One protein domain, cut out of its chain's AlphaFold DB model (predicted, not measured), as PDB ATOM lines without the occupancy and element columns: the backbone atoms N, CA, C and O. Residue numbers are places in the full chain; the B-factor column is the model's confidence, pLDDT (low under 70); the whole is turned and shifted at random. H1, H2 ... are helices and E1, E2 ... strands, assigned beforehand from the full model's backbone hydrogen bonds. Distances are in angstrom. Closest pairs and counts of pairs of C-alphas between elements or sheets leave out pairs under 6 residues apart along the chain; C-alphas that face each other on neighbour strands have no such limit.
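What this domain is: This is residues 261 to 311 and 408 to 450 of the 451 residues of an uncharacterized protein of Alteromonas mediterranea UM7 (UniProt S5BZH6). A strongly twisted and curled sheet of five strands has one long helix, H1, packed over one face, while the small two-stranded hairpin E1 and E2 lies on the side of the sheet away from H1. The long strand E5 runs through the middle of this sheet, near the mean of the C-alphas. The printed part has 94 residues, with seven named strands and one named helix in the order E1 E2 E3 E4 E5 H1 E6 E7; the larger sheet runs E4 E3 E5 E7 E6 and is antiparallel throughout. The class is mixed, helices and strands. The whole is compact, with a radius of gyration of the C-alphas of 12.7 A, and rounded, with spans of 33 by 32 by 21 A.

How they stand to each other: E1, residues 261 to 264, and E2, residues 270 to 274, form an antiparallel hairpin, with N 263 and O 271 2.8 A apart, within hydrogen-bond range. E3, residues 278 to 283, and E4, residues 288 to 292, form a second hairpin, with N 281 and O 289 at 2.8 A. E5, residues 302 to 310, is the antiparallel neighbour of E3, with N 306 and O 280 at 2.9 A. The closest C-alphas of E2 and E5 are those of Ile 273 and Asn 307, 7.0 A apart. E1 and E5 are apart. H1, residues 408 to 430, is on the larger sheet and makes two layers with it, a helix on one face of a sheet; the closest C-alphas of H1 and E5 are those of Arg 417 and Ile 309, 7.0 A apart. Every O i to N i+4 pair in H1 is within hydrogen-bond range. E6, residues 437 to 440, and E7, residues 443 to 449, form a third hairpin, with N 445 and O 438 at 2.8 A. E7 is also the antiparallel neighbour of E5, with N 448 and O 305 at 2.8 A. The edge strands are E4 and E6, which are apart.

Where its parts are: E1 begins at C-alpha 261, (-53.505, -7.040, -33.008). E5 is 22.0 A from first to last C-alpha, E7 19.4 A and E3 14.3 A. H1 is 33.5 A long and begins at C-alpha 408, (-44.637, -33.250, -34.689). E7 ends at C-alpha 449, (-41.664, -4.214, -43.178).

The domain as a whole: The two C-alphas farthest apart are those of Gly 268 and Met 408, 35.7 A. Residues 312 to 407 are not printed, and C-alphas 311 and 408 are 11.4 A apart across this cut. Of the links that are printed whole, E4 to E5 and H1 to E6 are short and the others tight. The mean pLDDT of the printed part is 81.3; residues under 70 are 268, 276, 295 to 298, 408 to 410 and 432.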
ATOM      1  N   ARG A 261     -53.573  -8.477 -32.770       76.19
ATOM      2  CA  ARG A 261     -53.505  -7.040 -33.008       76.19
ATOM      3  C   ARG A 261     -53.234  -6.763 -34.480       76.19
ATOM      4  O   ARG A 261     -52.452  -7.467 -35.116       76.19
ATOM      5  N   GLU A 262     -53.860  -5.710 -34.994       77.25
ATOM      6  CA  GLU A 262     -53.569  -5.168 -36.317       77.25
ATOM      7  C   GLU A 262     -52.301  -4.323 -36.294       77.25
ATOM      8  O   GLU A 262     -52.134  -3.432 -35.459       77.25
ATOM      9  N   ILE A 263     -51.428  -4.586 -37.255       80.69
ATOM     10  CA  ILE A 263     -50.259  -3.771 -37.552       80.69
ATOM     11  C   ILE A 263     -50.328  -3.321 -39.007       80.69
ATOM     12  O   ILE A 263     -50.707  -4.086 -39.896       80.69
ATOM     13  N   LYS A 264     -49.967  -2.063 -39.250       76.31
ATOM     14  CA  LYS A 264     -49.817  -1.514 -40.597       76.31
ATOM     15  C   LYS A 264     -48.342  -1.554 -40.962       76.31
ATOM     16  O   LYS A 264     -47.512  -1.036 -40.221       76.31
ATOM     17  N   SER A 265     -48.019  -2.191 -42.080       77.19
ATOM     18  CA  SER A 265     -46.675  -2.129 -42.646       77.19
ATOM     19  C   SER A 265     -46.382  -0.727 -43.190       77.19
ATOM     20  O   SER A 265     -47.300   0.043 -43.493       77.19
ATOM     21  N   LEU A 266     -45.104  -0.443 -43.444       79.44
ATOM     22  CA  LEU A 266     -44.670   0.754 -44.181       79.44
ATOM     23  C   LEU A 266     -45.297   0.862 -45.582       79.44
ATOM     24  O   LEU A 266     -45.439   1.950 -46.130       79.44
ATOM     25  N   THR A 267     -45.689  -0.269 -46.173       73.88
ATOM     26  CA  THR A 267     -46.354  -0.330 -47.484       73.88
ATOM     27  C   THR A 267     -47.875  -0.157 -47.400       73.88
ATOM     28  O   THR A 267     -48.555  -0.266 -48.419       73.88
ATOM     29  N   GLY A 268     -48.426   0.093 -46.206       68.88
ATOM     30  CA  GLY A 268     -49.866   0.224 -45.966       68.88
ATOM     31  C   GLY A 268     -50.621  -1.108 -45.900       68.88
ATOM     32  O   GLY A 268     -51.846  -1.114 -45.790       68.88
ATOM     33  N   GLN A 269     -49.915  -2.240 -45.945       75.00
ATOM     34  CA  GLN A 269     -50.512  -3.562 -45.786       75.00
ATOM     35  C   GLN A 269     -50.884  -3.777 -44.317       75.00
ATOM     36  O   GLN A 269     -50.036  -3.683 -43.431       75.00
ATOM     37  N   VAL A 270     -52.152  -4.092 -44.060       75.00
ATOM     38  CA  VAL A 270     -52.617  -4.488 -42.728       75.00
ATOM     39  C   VAL A 270     -52.332  -5.972 -42.534       75.00
ATOM     40  O   VAL A 270     -52.693  -6.794 -43.378       75.00
ATOM     41  N   ALA A 271     -51.690  -6.318 -41.426       76.69
ATOM     42  CA  ALA A 271     -51.479  -7.694 -41.005       76.69
ATOM     43  C   ALA A 271     -51.916  -7.882 -39.552       76.69
ATOM     44  O   ALA A 271     -51.843  -6.959 -38.744       76.69
ATOM     45  N   LEU A 272     -52.354  -9.094 -39.221       77.00
ATOM     46  CA  LEU A 272     -52.682  -9.486 -37.855       77.00
ATOM     47  C   LEU A 272     -51.507 -10.261 -37.259       77.00
ATOM     48  O   LEU A 272     -51.034 -11.231 -37.857       77.00
ATOM     49  N   ILE A 273     -51.057  -9.841 -36.079       78.56
ATOM     50  CA  ILE A 273     -50.077 -10.564 -35.266       78.56
ATOM     51  C   ILE A 273     -50.704 -10.968 -33.939       78.56
ATOM     52  O   ILE A 273     -51.519 -10.245 -33.378       78.56
ATOM     53  N   GLU A 274     -50.326 -12.123 -33.416       76.06
ATOM     54  CA  GLU A 274     -50.759 -12.599 -32.115       76.06
ATOM     55  C   GLU A 274     -50.005 -11.898 -30.979       76.06
ATOM     56  O   GLU A 274     -48.778 -11.957 -30.868       76.06
ATOM     57  N   VAL A 275     -50.749 -11.305 -30.059       73.31
ATOM     58  CA  VAL A 275     -50.230 -10.723 -28.829       73.31
ATOM     59  C   VAL A 275     -49.587 -11.823 -27.977       73.31
ATOM     60  O   VAL A 275     -50.113 -12.926 -27.813       73.31
ATOM     61  N   ASN A 276     -48.424 -11.527 -27.401       66.31
ATOM     62  CA  ASN A 276     -47.597 -12.431 -26.596       66.31
ATOM     63  C   ASN A 276     -47.021 -13.652 -27.339       66.31
ATOM     64  O   ASN A 276     -46.342 -14.475 -26.710       66.31
ATOM     65  N   ARG A 277     -47.252 -13.817 -28.648       76.00
ATOM     66  CA  ARG A 277     -46.516 -14.798 -29.458       76.00
ATOM     67  C   ARG A 277     -45.115 -14.257 -29.736       76.00
ATOM     68  O   ARG A 277     -44.941 -13.081 -30.028       76.00
ATOM     69  N   LYS A 278     -44.095 -15.112 -29.616       79.44
ATOM     70  CA  LYS A 278     -42.717 -14.742 -29.969       79.44
ATOM     71  C   LYS A 278     -42.562 -14.787 -31.483       79.44
ATOM     72  O   LYS A 278     -42.673 -15.858 -32.078       79.44
ATOM     73  N   TYR A 279     -42.251 -13.641 -32.067       85.06
ATOM     74  CA  TYR A 279     -41.942 -13.498 -33.479       85.06
ATOM     75  C   TYR A 279     -40.441 -13.424 -33.694       85.06
ATOM     76  O   TYR A 279     -39.701 -12.941 -32.835       85.06
ATOM     77  N   LEU A 280     -39.996 -13.908 -34.849       88.31
ATOM     78  CA  LEU A 280     -38.662 -13.609 -35.337       88.31
ATOM     79  C   LEU A 280     -38.696 -12.196 -35.920       88.31
ATOM     80  O   LEU A 280     -39.494 -11.915 -36.812       88.31
ATOM     81  N   VAL A 281     -37.865 -11.313 -35.380       91.56
ATOM     82  CA  VAL A 281     -37.828  -9.898 -35.747       91.56
ATOM     83  C   VAL A 281     -36.414  -9.482 -36.114       91.56
ATOM     84  O   VAL A 281     -35.443 -10.012 -35.568       91.56
ATOM     85  N   VAL A 282     -36.314  -8.524 -37.025       90.25
ATOM     86  CA  VAL A 282     -35.071  -7.826 -37.357       90.25
ATOM     87  C   VAL A 282     -35.218  -6.407 -36.839       90.25
ATOM     88  O   VAL A 282     -36.195  -5.736 -37.177       90.25
ATOM     89  N   ASP A 283     -34.293  -5.961 -35.998       89.25
ATOM     90  CA  ASP A 283     -34.286  -4.571 -35.545       89.25
ATOM     91  C   ASP A 283     -33.660  -3.614 -36.568       89.25
ATOM     92  O   ASP A 283     -33.201  -4.015 -37.639       89.25
ATOM     93  N   GLU A 284     -33.680  -2.323 -36.249       85.62
ATOM     94  CA  GLU A 284     -33.123  -1.255 -37.090       85.62
ATOM     95  C   GLU A 284     -31.632  -1.447 -37.404       85.62
ATOM     96  O   GLU A 284     -31.168  -1.031 -38.463       85.62
ATOM     97  N   TYR A 285     -30.901  -2.147 -36.531       85.19
ATOM     98  CA  TYR A 285     -29.480  -2.456 -36.697       85.19
ATOM     99  C   TYR A 285     -29.236  -3.748 -37.490       85.19
ATOM    100  O   TYR A 285     -28.094  -4.190 -37.615       85.19
ATOM    101  N   GLY A 286     -30.290  -4.387 -38.010       84.44
ATOM    102  CA  GLY A 286     -30.184  -5.645 -38.747       84.44
ATOM    103  C   GLY A 286     -29.979  -6.870 -37.853       84.44
ATOM    104  O   GLY A 286     -29.663  -7.951 -38.355       84.44
ATOM    105  N   VAL A 287     -30.162  -6.750 -36.533       86.88
ATOM    106  CA  VAL A 287     -29.983  -7.867 -35.602       86.88
ATOM    107  C   VAL A 287     -31.263  -8.692 -35.522       86.88
ATOM    108  O   VAL A 287     -32.352  -8.200 -35.222       86.88
ATOM    109  N   LEU A 288     -31.114  -9.994 -35.768       88.50
ATOM    110  CA  LEU A 288     -32.200 -10.966 -35.715       88.50
ATOM    111  C   LEU A 288     -32.412 -11.471 -34.279       88.50
ATOM    112  O   LEU A 288     -31.519 -12.093 -33.698       88.50
ATOM    113  N   LYS A 289     -33.612 -11.279 -33.724       87.56
ATOM    114  CA  LYS A 289     -33.974 -11.716 -32.365       87.56
ATOM    115  C   LYS A 289     -35.401 -12.253 -32.289       87.56
ATOM    116  O   LYS A 289     -36.200 -12.069 -33.200       87.56
ATOM    117  N   LEU A 290     -35.721 -12.946 -31.198       83.19
ATOM    118  CA  LEU A 290     -37.097 -13.336 -30.885       83.19
ATOM    119  C   LEU A 290     -37.714 -12.293 -29.953       83.19
ATOM    120  O   LEU A 290     -37.216 -12.106 -28.843       83.19
ATOM    121  N   ARG A 291     -38.803 -11.650 -30.377       82.56
ATOM    122  CA  ARG A 291     -39.515 -10.621 -29.603       82.56
ATOM    123  C   ARG A 291     -41.012 -10.954 -29.540       82.56
ATOM    124  O   ARG A 291     -41.593 -11.267 -30.578       82.56
ATOM    125  N   PRO A 292     -41.644 -10.956 -28.353       79.94
ATOM    126  CA  PRO A 292     -43.097 -10.911 -28.247       79.94
ATOM    127  C   PRO A 292     -43.609  -9.475 -28.421       79.94
ATOM    128  O   PRO A 292     -42.904  -8.542 -28.049       79.94
ATOM    129  N   PHE A 293     -44.829  -9.321 -28.937       76.94
ATOM    130  CA  PHE A 293     -45.520  -8.029 -29.007       76.94
ATOM    131  C   PHE A 293     -46.690  -7.989 -28.023       76.94
ATOM    132  O   PHE A 293     -47.455  -8.954 -27.934       76.94
ATOM    133  N   LEU A 294     -46.814  -6.896 -27.278       71.38
ATOM    134  CA  LEU A 294     -47.971  -6.570 -26.444       71.38
ATOM    135  C   LEU A 294     -49.019  -5.773 -27.242       71.38
ATOM    136  O   LEU A 294     -48.747  -5.271 -28.335       71.38
ATOM    137  N   ASP A 295     -50.233  -5.669 -26.699       64.38
ATOM    138  CA  ASP A 295     -51.338  -4.973 -27.376       64.38
ATOM    139  C   ASP A 295     -51.044  -3.468 -27.539       64.38
ATOM    140  O   ASP A 295     -51.389  -2.893 -28.566       64.38
ATOM    141  N   ASP A 296     -50.271  -2.885 -26.614       66.19
ATOM    142  CA  ASP A 296     -49.854  -1.475 -26.642       66.19
ATOM    143  C   ASP A 296     -48.374  -1.292 -27.013       66.19
ATOM    144  O   ASP A 296     -47.867  -0.175 -26.984       66.19
ATOM    145  N   ASP A 297     -47.654  -2.372 -27.349       67.81
ATOM    146  CA  ASP A 297     -46.235  -2.254 -27.704       67.81
ATOM    147  C   ASP A 297     -46.087  -1.381 -28.951       67.81
ATOM    148  O   ASP A 297     -46.646  -1.678 -30.011       67.81
ATOM    149  N   GLU A 298     -45.288  -0.331 -28.854       67.69
ATOM    150  CA  GLU A 298     -44.825   0.375 -30.036       67.69
ATOM    151  C   GLU A 298     -43.886  -0.556 -30.825       67.69
ATOM    152  O   GLU A 298     -43.106  -1.345 -30.262       67.69
ATOM    153  N   LEU A 299     -44.001  -0.517 -32.156       76.75
ATOM    154  CA  LEU A 299     -43.141  -1.299 -33.051       76.75
ATOM    155  C   LEU A 299     -41.706  -0.745 -33.098       76.75
ATOM    156  O   LEU A 299     -40.878  -1.281 -33.827       76.75
ATOM    157  N   ASP A 300     -41.407   0.260 -32.275       71.75
ATOM    158  CA  ASP A 300     -40.122   0.922 -32.101       71.75
ATOM    159  C   ASP A 300     -38.945  -0.052 -32.062       71.75
ATOM    160  O   ASP A 300     -38.959  -1.098 -31.384       71.75
ATOM    161  N   GLY A 301     -37.904   0.294 -32.820       76.69
ATOM    162  CA  GLY A 301     -36.713  -0.526 -32.955       76.69
ATOM    163  C   GLY A 301     -36.946  -1.829 -33.720       76.69
ATOM    164  O   GLY A 301     -36.085  -2.706 -33.668       76.69
ATOM    165  N   CYS A 302     -38.092  -2.022 -34.378       87.25
ATOM    166  CA  CYS A 302     -38.362  -3.163 -35.247       87.25
ATOM    167  C   CYS A 302     -38.393  -2.697 -36.702       87.25
ATOM    168  O   CYS A 302     -39.223  -1.876 -37.060       87.25
ATOM    169  N   LYS A 303     -37.539  -3.281 -37.548       89.06
ATOM    170  CA  LYS A 303     -37.508  -3.026 -38.995       89.06
ATOM    171  C   LYS A 303     -38.317  -4.066 -39.781       89.06
ATOM    172  O   LYS A 303     -38.951  -3.763 -40.789       89.06
ATOM    173  N   TYR A 304     -38.300  -5.322 -39.329       90.94
ATOM    174  CA  TYR A 304     -39.061  -6.404 -39.964       90.94
ATOM    175  C   TYR A 304     -39.649  -7.388 -38.952       90.94
ATOM    176  O   TYR A 304     -38.989  -7.750 -37.975       90.94
ATOM    177  N   ILE A 305     -40.852  -7.895 -39.242       90.12
ATOM    178  CA  ILE A 305     -41.502  -8.999 -38.519       90.12
ATOM    179  C   ILE A 305     -41.700 -10.174 -39.477       90.12
ATOM    180  O   ILE A 305     -42.328 -10.029 -40.523       90.12
ATOM    181  N   VAL A 306     -41.209 -11.355 -39.104       89.56
ATOM    182  CA  VAL A 306     -41.493 -12.605 -39.823       89.56
ATOM    183  C   VAL A 306     -42.775 -13.208 -39.254       89.56
ATOM    184  O   VAL A 306     -42.758 -13.733 -38.139       89.56
ATOM    185  N   ASN A 307     -43.887 -13.112 -39.987       81.44
ATOM    186  CA  ASN A 307     -45.219 -13.423 -39.462       81.44
ATOM    187  C   ASN A 307     -45.634 -14.886 -39.705       81.44
ATOM    188  O   ASN A 307     -45.652 -15.709 -38.783       81.44
ATOM    189  N   GLU A 308     -45.956 -15.227 -40.954       81.19
ATOM    190  CA  GLU A 308     -46.539 -16.521 -41.315       81.19
ATOM    191  C   GLU A 308     -45.459 -17.446 -41.865       81.19
ATOM    192  O   GLU A 308     -45.077 -17.320 -43.022       81.19
ATOM    193  N   ILE A 309     -44.957 -18.369 -41.038       84.81
ATOM    194  CA  ILE A 309     -44.033 -19.426 -41.474       84.81
ATOM    195  C   ILE A 309     -44.844 -20.684 -41.793       84.81
ATOM    196  O   ILE A 309     -45.144 -21.493 -40.906       84.81
ATOM    197  N   ASP A 310     -45.191 -20.845 -43.065       83.44
ATOM    198  CA  ASP A 310     -45.827 -22.045 -43.591       83.44
ATOM    199  C   ASP A 310     -44.790 -23.156 -43.780       83.44
ATOM    200  O   ASP A 310     -43.819 -23.034 -44.530       83.44
ATOM    201  N   HIS A 311     -45.018 -24.251 -43.063       84.06
ATOM    202  CA  HIS A 311     -44.207 -25.463 -43.056       84.06
ATOM    203  C   HIS A 311     -45.059 -26.708 -43.348       84.06
ATOM    204  O   HIS A 311     -44.666 -27.826 -43.012       84.06
ATOM    205  N   MET A 408     -45.352 -33.446 -33.423       69.38
ATOM    206  CA  MET A 408     -44.637 -33.250 -34.689       69.38
ATOM    207  C   MET A 408     -44.841 -31.850 -35.277       69.38
ATOM    208  O   MET A 408     -43.902 -31.284 -35.830       69.38
ATOM    209  N   GLY A 409     -46.027 -31.259 -35.099       65.19
ATOM    210  CA  GLY A 409     -46.291 -29.876 -35.509       65.19
ATOM    211  C   GLY A 409     -45.383 -28.869 -34.799       65.19
ATOM    212  O   GLY A 409     -44.818 -27.989 -35.443       65.19
ATOM    213  N   HIS A 410     -45.153 -29.039 -33.494       67.62
ATOM    214  CA  HIS A 410     -44.264 -28.152 -32.745       67.62
ATOM    215  C   HIS A 410     -42.809 -28.268 -33.218       67.62
ATOM    216  O   HIS A 410     -42.164 -27.254 -33.477       67.62
ATOM    217  N   ARG A 411     -42.319 -29.498 -33.444       71.88
ATOM    218  CA  ARG A 411     -40.978 -29.729 -34.013       71.88
ATOM    219  C   ARG A 411     -40.813 -29.076 -35.390       71.88
ATOM    220  O   ARG A 411     -39.793 -28.437 -35.635       71.88
ATOM    221  N   LYS A 412     -41.816 -29.195 -36.271       78.88
ATOM    222  CA  LYS A 412     -41.814 -28.541 -37.593       78.88
ATOM    223  C   LYS A 412     -41.762 -27.019 -37.470       78.88
ATOM    224  O   LYS A 412     -40.976 -26.383 -38.167       78.88
ATOM    225  N   SER A 413     -42.543 -26.436 -36.562       79.00
ATOM    226  CA  SER A 413     -42.545 -24.988 -36.315       79.00
ATOM    227  C   SER A 413     -41.191 -24.464 -35.816       79.00
ATOM    228  O   SER A 413     -40.727 -23.424 -36.279       79.00
ATOM    229  N   GLU A 414     -40.532 -25.171 -34.894       76.38
ATOM    230  CA  GLU A 414     -39.223 -24.748 -34.381       76.38
ATOM    231  C   GLU A 414     -38.132 -24.831 -35.454       76.38
ATOM    232  O   GLU A 414     -37.428 -23.848 -35.689       76.38
ATOM    233  N   VAL A 415     -38.036 -25.973 -36.145       81.12
ATOM    234  CA  VAL A 415     -37.020 -26.191 -37.185       81.12
ATOM    235  C   VAL A 415     -37.222 -25.245 -38.366       81.12
ATOM    236  O   VAL A 415     -36.257 -24.658 -38.848       81.12
ATOM    237  N   SER A 416     -38.465 -25.033 -38.810       84.69
ATOM    238  CA  SER A 416     -38.743 -24.087 -39.898       84.69
ATOM    239  C   SER A 416     -38.332 -22.659 -39.541       84.69
ATOM    240  O   SER A 416     -37.687 -21.987 -40.344       84.69
ATOM    241  N   ARG A 417     -38.621 -22.208 -38.314       86.00
ATOM    242  CA  ARG A 417     -38.200 -20.888 -37.829       86.00
ATOM    243  C   ARG A 417     -36.686 -20.733 -37.815       86.00
ATOM    244  O   ARG A 417     -36.184 -19.663 -38.149       86.00
ATOM    245  N   GLU A 418     -35.961 -21.777 -37.436       82.44
ATOM    246  CA  GLU A 418     -34.502 -21.753 -37.416       82.44
ATOM    247  C   GLU A 418     -33.894 -21.727 -38.825       82.44
ATOM    248  O   GLU A 418     -32.982 -20.938 -39.077       82.44
ATOM    249  N   ILE A 419     -34.425 -22.530 -39.755       84.94
ATOM    250  CA  ILE A 419     -34.017 -22.508 -41.168       84.94
ATOM    251  C   ILE A 419     -34.193 -21.095 -41.738       84.94
ATOM    252  O   ILE A 419     -33.259 -20.538 -42.316       84.94
ATOM    253  N   ILE A 420     -35.363 -20.488 -41.509       89.00
ATOM    254  CA  ILE A 420     -35.647 -19.111 -41.927       89.00
ATOM    255  C   ILE A 420     -34.682 -18.131 -41.256       89.00
ATOM    256  O   ILE A 420     -34.088 -17.305 -41.939       89.00
ATOM    257  N   ALA A 421     -34.450 -18.248 -39.947       87.69
ATOM    258  CA  ALA A 421     -33.516 -17.387 -39.226       87.69
ATOM    259  C   ALA A 421     -32.088 -17.454 -39.790       87.69
ATOM    260  O   ALA A 421     -31.428 -16.424 -39.933       87.69
ATOM    261  N   LYS A 422     -31.606 -18.653 -40.125       83.81
ATOM    262  CA  LYS A 422     -30.270 -18.862 -40.689       83.81
ATOM    263  C   LYS A 422     -30.130 -18.226 -42.067       83.81
ATOM    264  O   LYS A 422     -29.134 -17.548 -42.312       83.81
ATOM    265  N   GLU A 423     -31.107 -18.427 -42.946       87.19
ATOM    266  CA  GLU A 423     -31.084 -17.815 -44.277       87.19
ATOM    267  C   GLU A 423     -31.264 -16.294 -44.210       87.19
ATOM    268  O   GLU A 423     -30.534 -15.572 -44.882       87.19
ATOM    269  N   LEU A 424     -32.117 -15.781 -43.320       87.81
ATOM    270  CA  LEU A 424     -32.253 -14.339 -43.102       87.81
ATOM    271  C   LEU A 424     -30.947 -13.692 -42.643       87.81
ATOM    272  O   LEU A 424     -30.596 -12.634 -43.152       87.81
ATOM    273  N   ARG A 425     -30.187 -14.325 -41.737       86.19
ATOM    274  CA  ARG A 425     -28.862 -13.813 -41.340       86.19
ATOM    275  C   ARG A 425     -27.909 -13.704 -42.527       86.19
ATOM    276  O   ARG A 425     -27.182 -12.723 -42.612       86.19
ATOM    277  N   LYS A 426     -27.913 -14.678 -43.442       84.56
ATOM    278  CA  LYS A 426     -27.087 -14.618 -44.660       84.56
ATOM    279  C   LYS A 426     -27.544 -13.497 -45.586       84.56
ATOM    280  O   LYS A 426     -26.708 -12.757 -46.089       84.56
ATOM    281  N   CYS A 427     -28.854 -13.353 -45.785       86.00
ATOM    282  CA  CYS A 427     -29.404 -12.276 -46.601       86.00
ATOM    283  C   CYS A 427     -29.058 -10.903 -46.022       86.00
ATOM    284  O   CYS A 427     -28.578 -10.060 -46.765       86.00
ATOM    285  N   LEU A 428     -29.197 -10.705 -44.710       85.19
ATOM    286  CA  LEU A 428     -28.865  -9.445 -44.030       85.19
ATOM    287  C   LEU A 428     -27.365  -9.102 -44.074       85.19
ATOM    288  O   LEU A 428     -27.007  -7.940 -43.954       85.19
ATOM    289  N   GLN A 429     -26.481 -10.087 -44.267       81.69
ATOM    290  CA  GLN A 429     -25.055  -9.837 -44.522       81.69
ATOM    291  C   GLN A 429     -24.774  -9.367 -45.958       81.69
ATOM    292  O   GLN A 429     -23.709  -8.815 -46.220       81.69
ATOM    293  N   GLN A 430     -25.685  -9.637 -46.895       79.06
ATOM    294  CA  GLN A 430     -25.500  -9.407 -48.331       79.06
ATOM    295  C   GLN A 430     -26.367  -8.264 -48.878       79.06
ATOM    296  O   GLN A 430     -26.032  -7.689 -49.911       79.06
ATOM    297  N   GLN A 431     -27.497  -7.970 -48.234       71.81
ATOM    298  CA  GLN A 431     -28.520  -7.026 -48.673       71.81
ATOM    299  C   GLN A 431     -29.154  -6.327 -47.462       71.81
ATOM    300  O   GLN A 431     -29.510  -6.977 -46.481       71.81
ATOM    301  N   ASP A 432     -29.384  -5.015 -47.568       69.38
ATOM    302  CA  ASP A 432     -29.976  -4.206 -46.487       69.38
ATOM    303  C   ASP A 432     -31.509  -4.301 -46.393       69.38
ATOM    304  O   ASP A 432     -32.111  -3.886 -45.393       69.38
ATOM    305  N   THR A 433     -32.159  -4.821 -47.439       81.62
ATOM    306  CA  THR A 433     -33.621  -4.881 -47.564       81.62
ATOM    307  C   THR A 433     -34.109  -6.302 -47.774       81.62
ATOM    308  O   THR A 433     -33.627  -6.999 -48.666       81.62
ATOM    309  N   LEU A 434     -35.113  -6.707 -46.996       84.50
ATOM    310  CA  LEU A 434     -35.742  -8.021 -47.118       84.50
ATOM    311  C   LEU A 434     -36.992  -7.969 -48.014       84.50
ATOM    312  O   LEU A 434     -37.756  -7.003 -47.934       84.50
ATOM    313  N   PRO A 435     -37.231  -8.998 -48.852       85.12
ATOM    314  CA  PRO A 435     -38.454  -9.107 -49.644       85.12
ATOM    315  C   PRO A 435     -39.667  -9.412 -48.755       85.12
ATOM    316  O   PRO A 435     -39.523  -9.992 -47.683       85.12
ATOM    317  N   SER A 436     -40.878  -9.091 -49.222       83.56
ATOM    318  CA  SER A 436     -42.128  -9.355 -48.484       83.56
ATOM    319  C   SER A 436     -42.494 -10.840 -48.378       83.56
ATOM    320  O   SER A 436     -43.228 -11.239 -47.474       83.56
ATOM    321  N   SER A 437     -41.973 -11.673 -49.281       86.12
ATOM    322  CA  SER A 437     -42.066 -13.131 -49.207       86.12
ATOM    323  C   SER A 437     -40.676 -13.749 -49.251       86.12
ATOM    324  O   SER A 437     -39.800 -13.297 -49.991       86.12
ATOM    325  N   PHE A 438     -40.472 -14.781 -48.439       88.06
ATOM    326  CA  PHE A 438     -39.181 -15.419 -48.250       88.06
ATOM    327  C   PHE A 438     -39.342 -16.936 -48.283       88.06
ATOM    328  O   PHE A 438     -39.951 -17.532 -47.395       88.06
ATOM    329  N   ASN A 439     -38.811 -17.561 -49.331       88.75
ATOM    330  CA  ASN A 439     -38.966 -18.992 -49.574       88.75
ATOM    331  C   ASN A 439     -37.630 -19.699 -49.361       88.75
ATOM    332  O   ASN A 439     -36.643 -19.379 -50.022       88.75
ATOM    333  N   VAL A 440     -37.612 -20.693 -48.473       85.44
ATOM    334  CA  VAL A 440     -36.438 -21.533 -48.217       85.44
ATOM    335  C   VAL A 440     -36.843 -22.993 -48.350       85.44
ATOM    336  O   VAL A 440     -37.417 -23.594 -47.441       85.44
ATOM    337  N   GLY A 441     -36.551 -23.579 -49.513       85.50
ATOM    338  CA  GLY A 441     -36.952 -24.947 -49.832       85.50
ATOM    339  C   GLY A 441     -38.472 -25.116 -49.754       85.50
ATOM    340  O   GLY A 441     -39.199 -24.486 -50.514       85.50
ATOM    341  N   LYS A 442     -38.935 -25.963 -48.825       86.19
ATOM    342  CA  LYS A 442     -40.361 -26.266 -48.581       86.19
ATOM    343  C   LYS A 442     -41.016 -25.360 -47.524       86.19
ATOM    344  O   LYS A 442     -42.087 -25.683 -47.019       86.19
ATOM    345  N   ILE A 443     -40.343 -24.285 -47.118       88.00
ATOM    346  CA  ILE A 443     -40.841 -23.337 -46.118       88.00
ATOM    347  C   ILE A 443     -41.088 -22.003 -46.804       88.00
ATOM    348  O   ILE A 443     -40.209 -21.493 -47.505       88.00
ATOM    349  N   LYS A 444     -42.265 -21.427 -46.568       89.69
ATOM    350  CA  LYS A 444     -42.632 -20.093 -47.050       89.69
ATOM    351  C   LYS A 444     -42.847 -19.192 -45.845       89.69
ATOM    352  O   LYS A 444     -43.526 -19.585 -44.902       89.69
ATOM    353  N   ALA A 445     -42.250 -18.009 -45.859       89.62
ATOM    354  CA  ALA A 445     -42.394 -17.021 -44.803       89.62
ATOM    355  C   ALA A 445     -42.864 -15.678 -45.365       89.62
ATOM    356  O   ALA A 445     -42.350 -15.220 -46.387       89.62
ATOM    357  N   SER A 446     -43.809 -15.027 -44.687       88.56
ATOM    358  CA  SER A 446     -44.145 -13.623 -44.944       88.56
ATOM    359  C   SER A 446     -43.325 -12.693 -44.050       88.56
ATOM    360  O   SER A 446     -43.155 -12.940 -42.853       88.56
ATOM    361  N   ILE A 447     -42.799 -11.623 -44.646       89.06
ATOM    362  CA  ILE A 447     -42.010 -10.599 -43.961       89.06
ATOM    363  C   ILE A 447     -42.748  -9.272 -44.077       89.06
ATOM    364  O   ILE A 447     -43.016  -8.772 -45.168       89.06
ATOM    365  N   LEU A 448     -43.055  -8.693 -42.925       88.25
ATOM    366  CA  LEU A 448     -43.708  -7.401 -42.811       88.25
ATOM    367  C   LEU A 448     -42.645  -6.352 -42.507       88.25
ATOM    368  O   LEU A 448     -41.996  -6.417 -41.464       88.25
ATOM    369  N   ALA A 449     -42.469  -5.402 -43.423       87.62
ATOM    370  CA  ALA A 449     -41.664  -4.214 -43.178       87.62
ATOM    371  C   ALA A 449     -42.423  -3.286 -42.229       87.62
ATOM    372  O   ALA A 449     -43.517  -2.816 -42.554       87.62
ATOM    373  N   VAL A 450     -41.841  -3.058 -41.062       82.38
ATOM    374  CA  VAL A 450     -42.378  -2.209 -40.001       82.38
ATOM    375  C   VAL A 450     -41.332  -1.143 -39.689       82.38
ATOM    376  O   VAL A 450     -40.143  -1.380 -39.884       82.38
TER     377      VAL A 450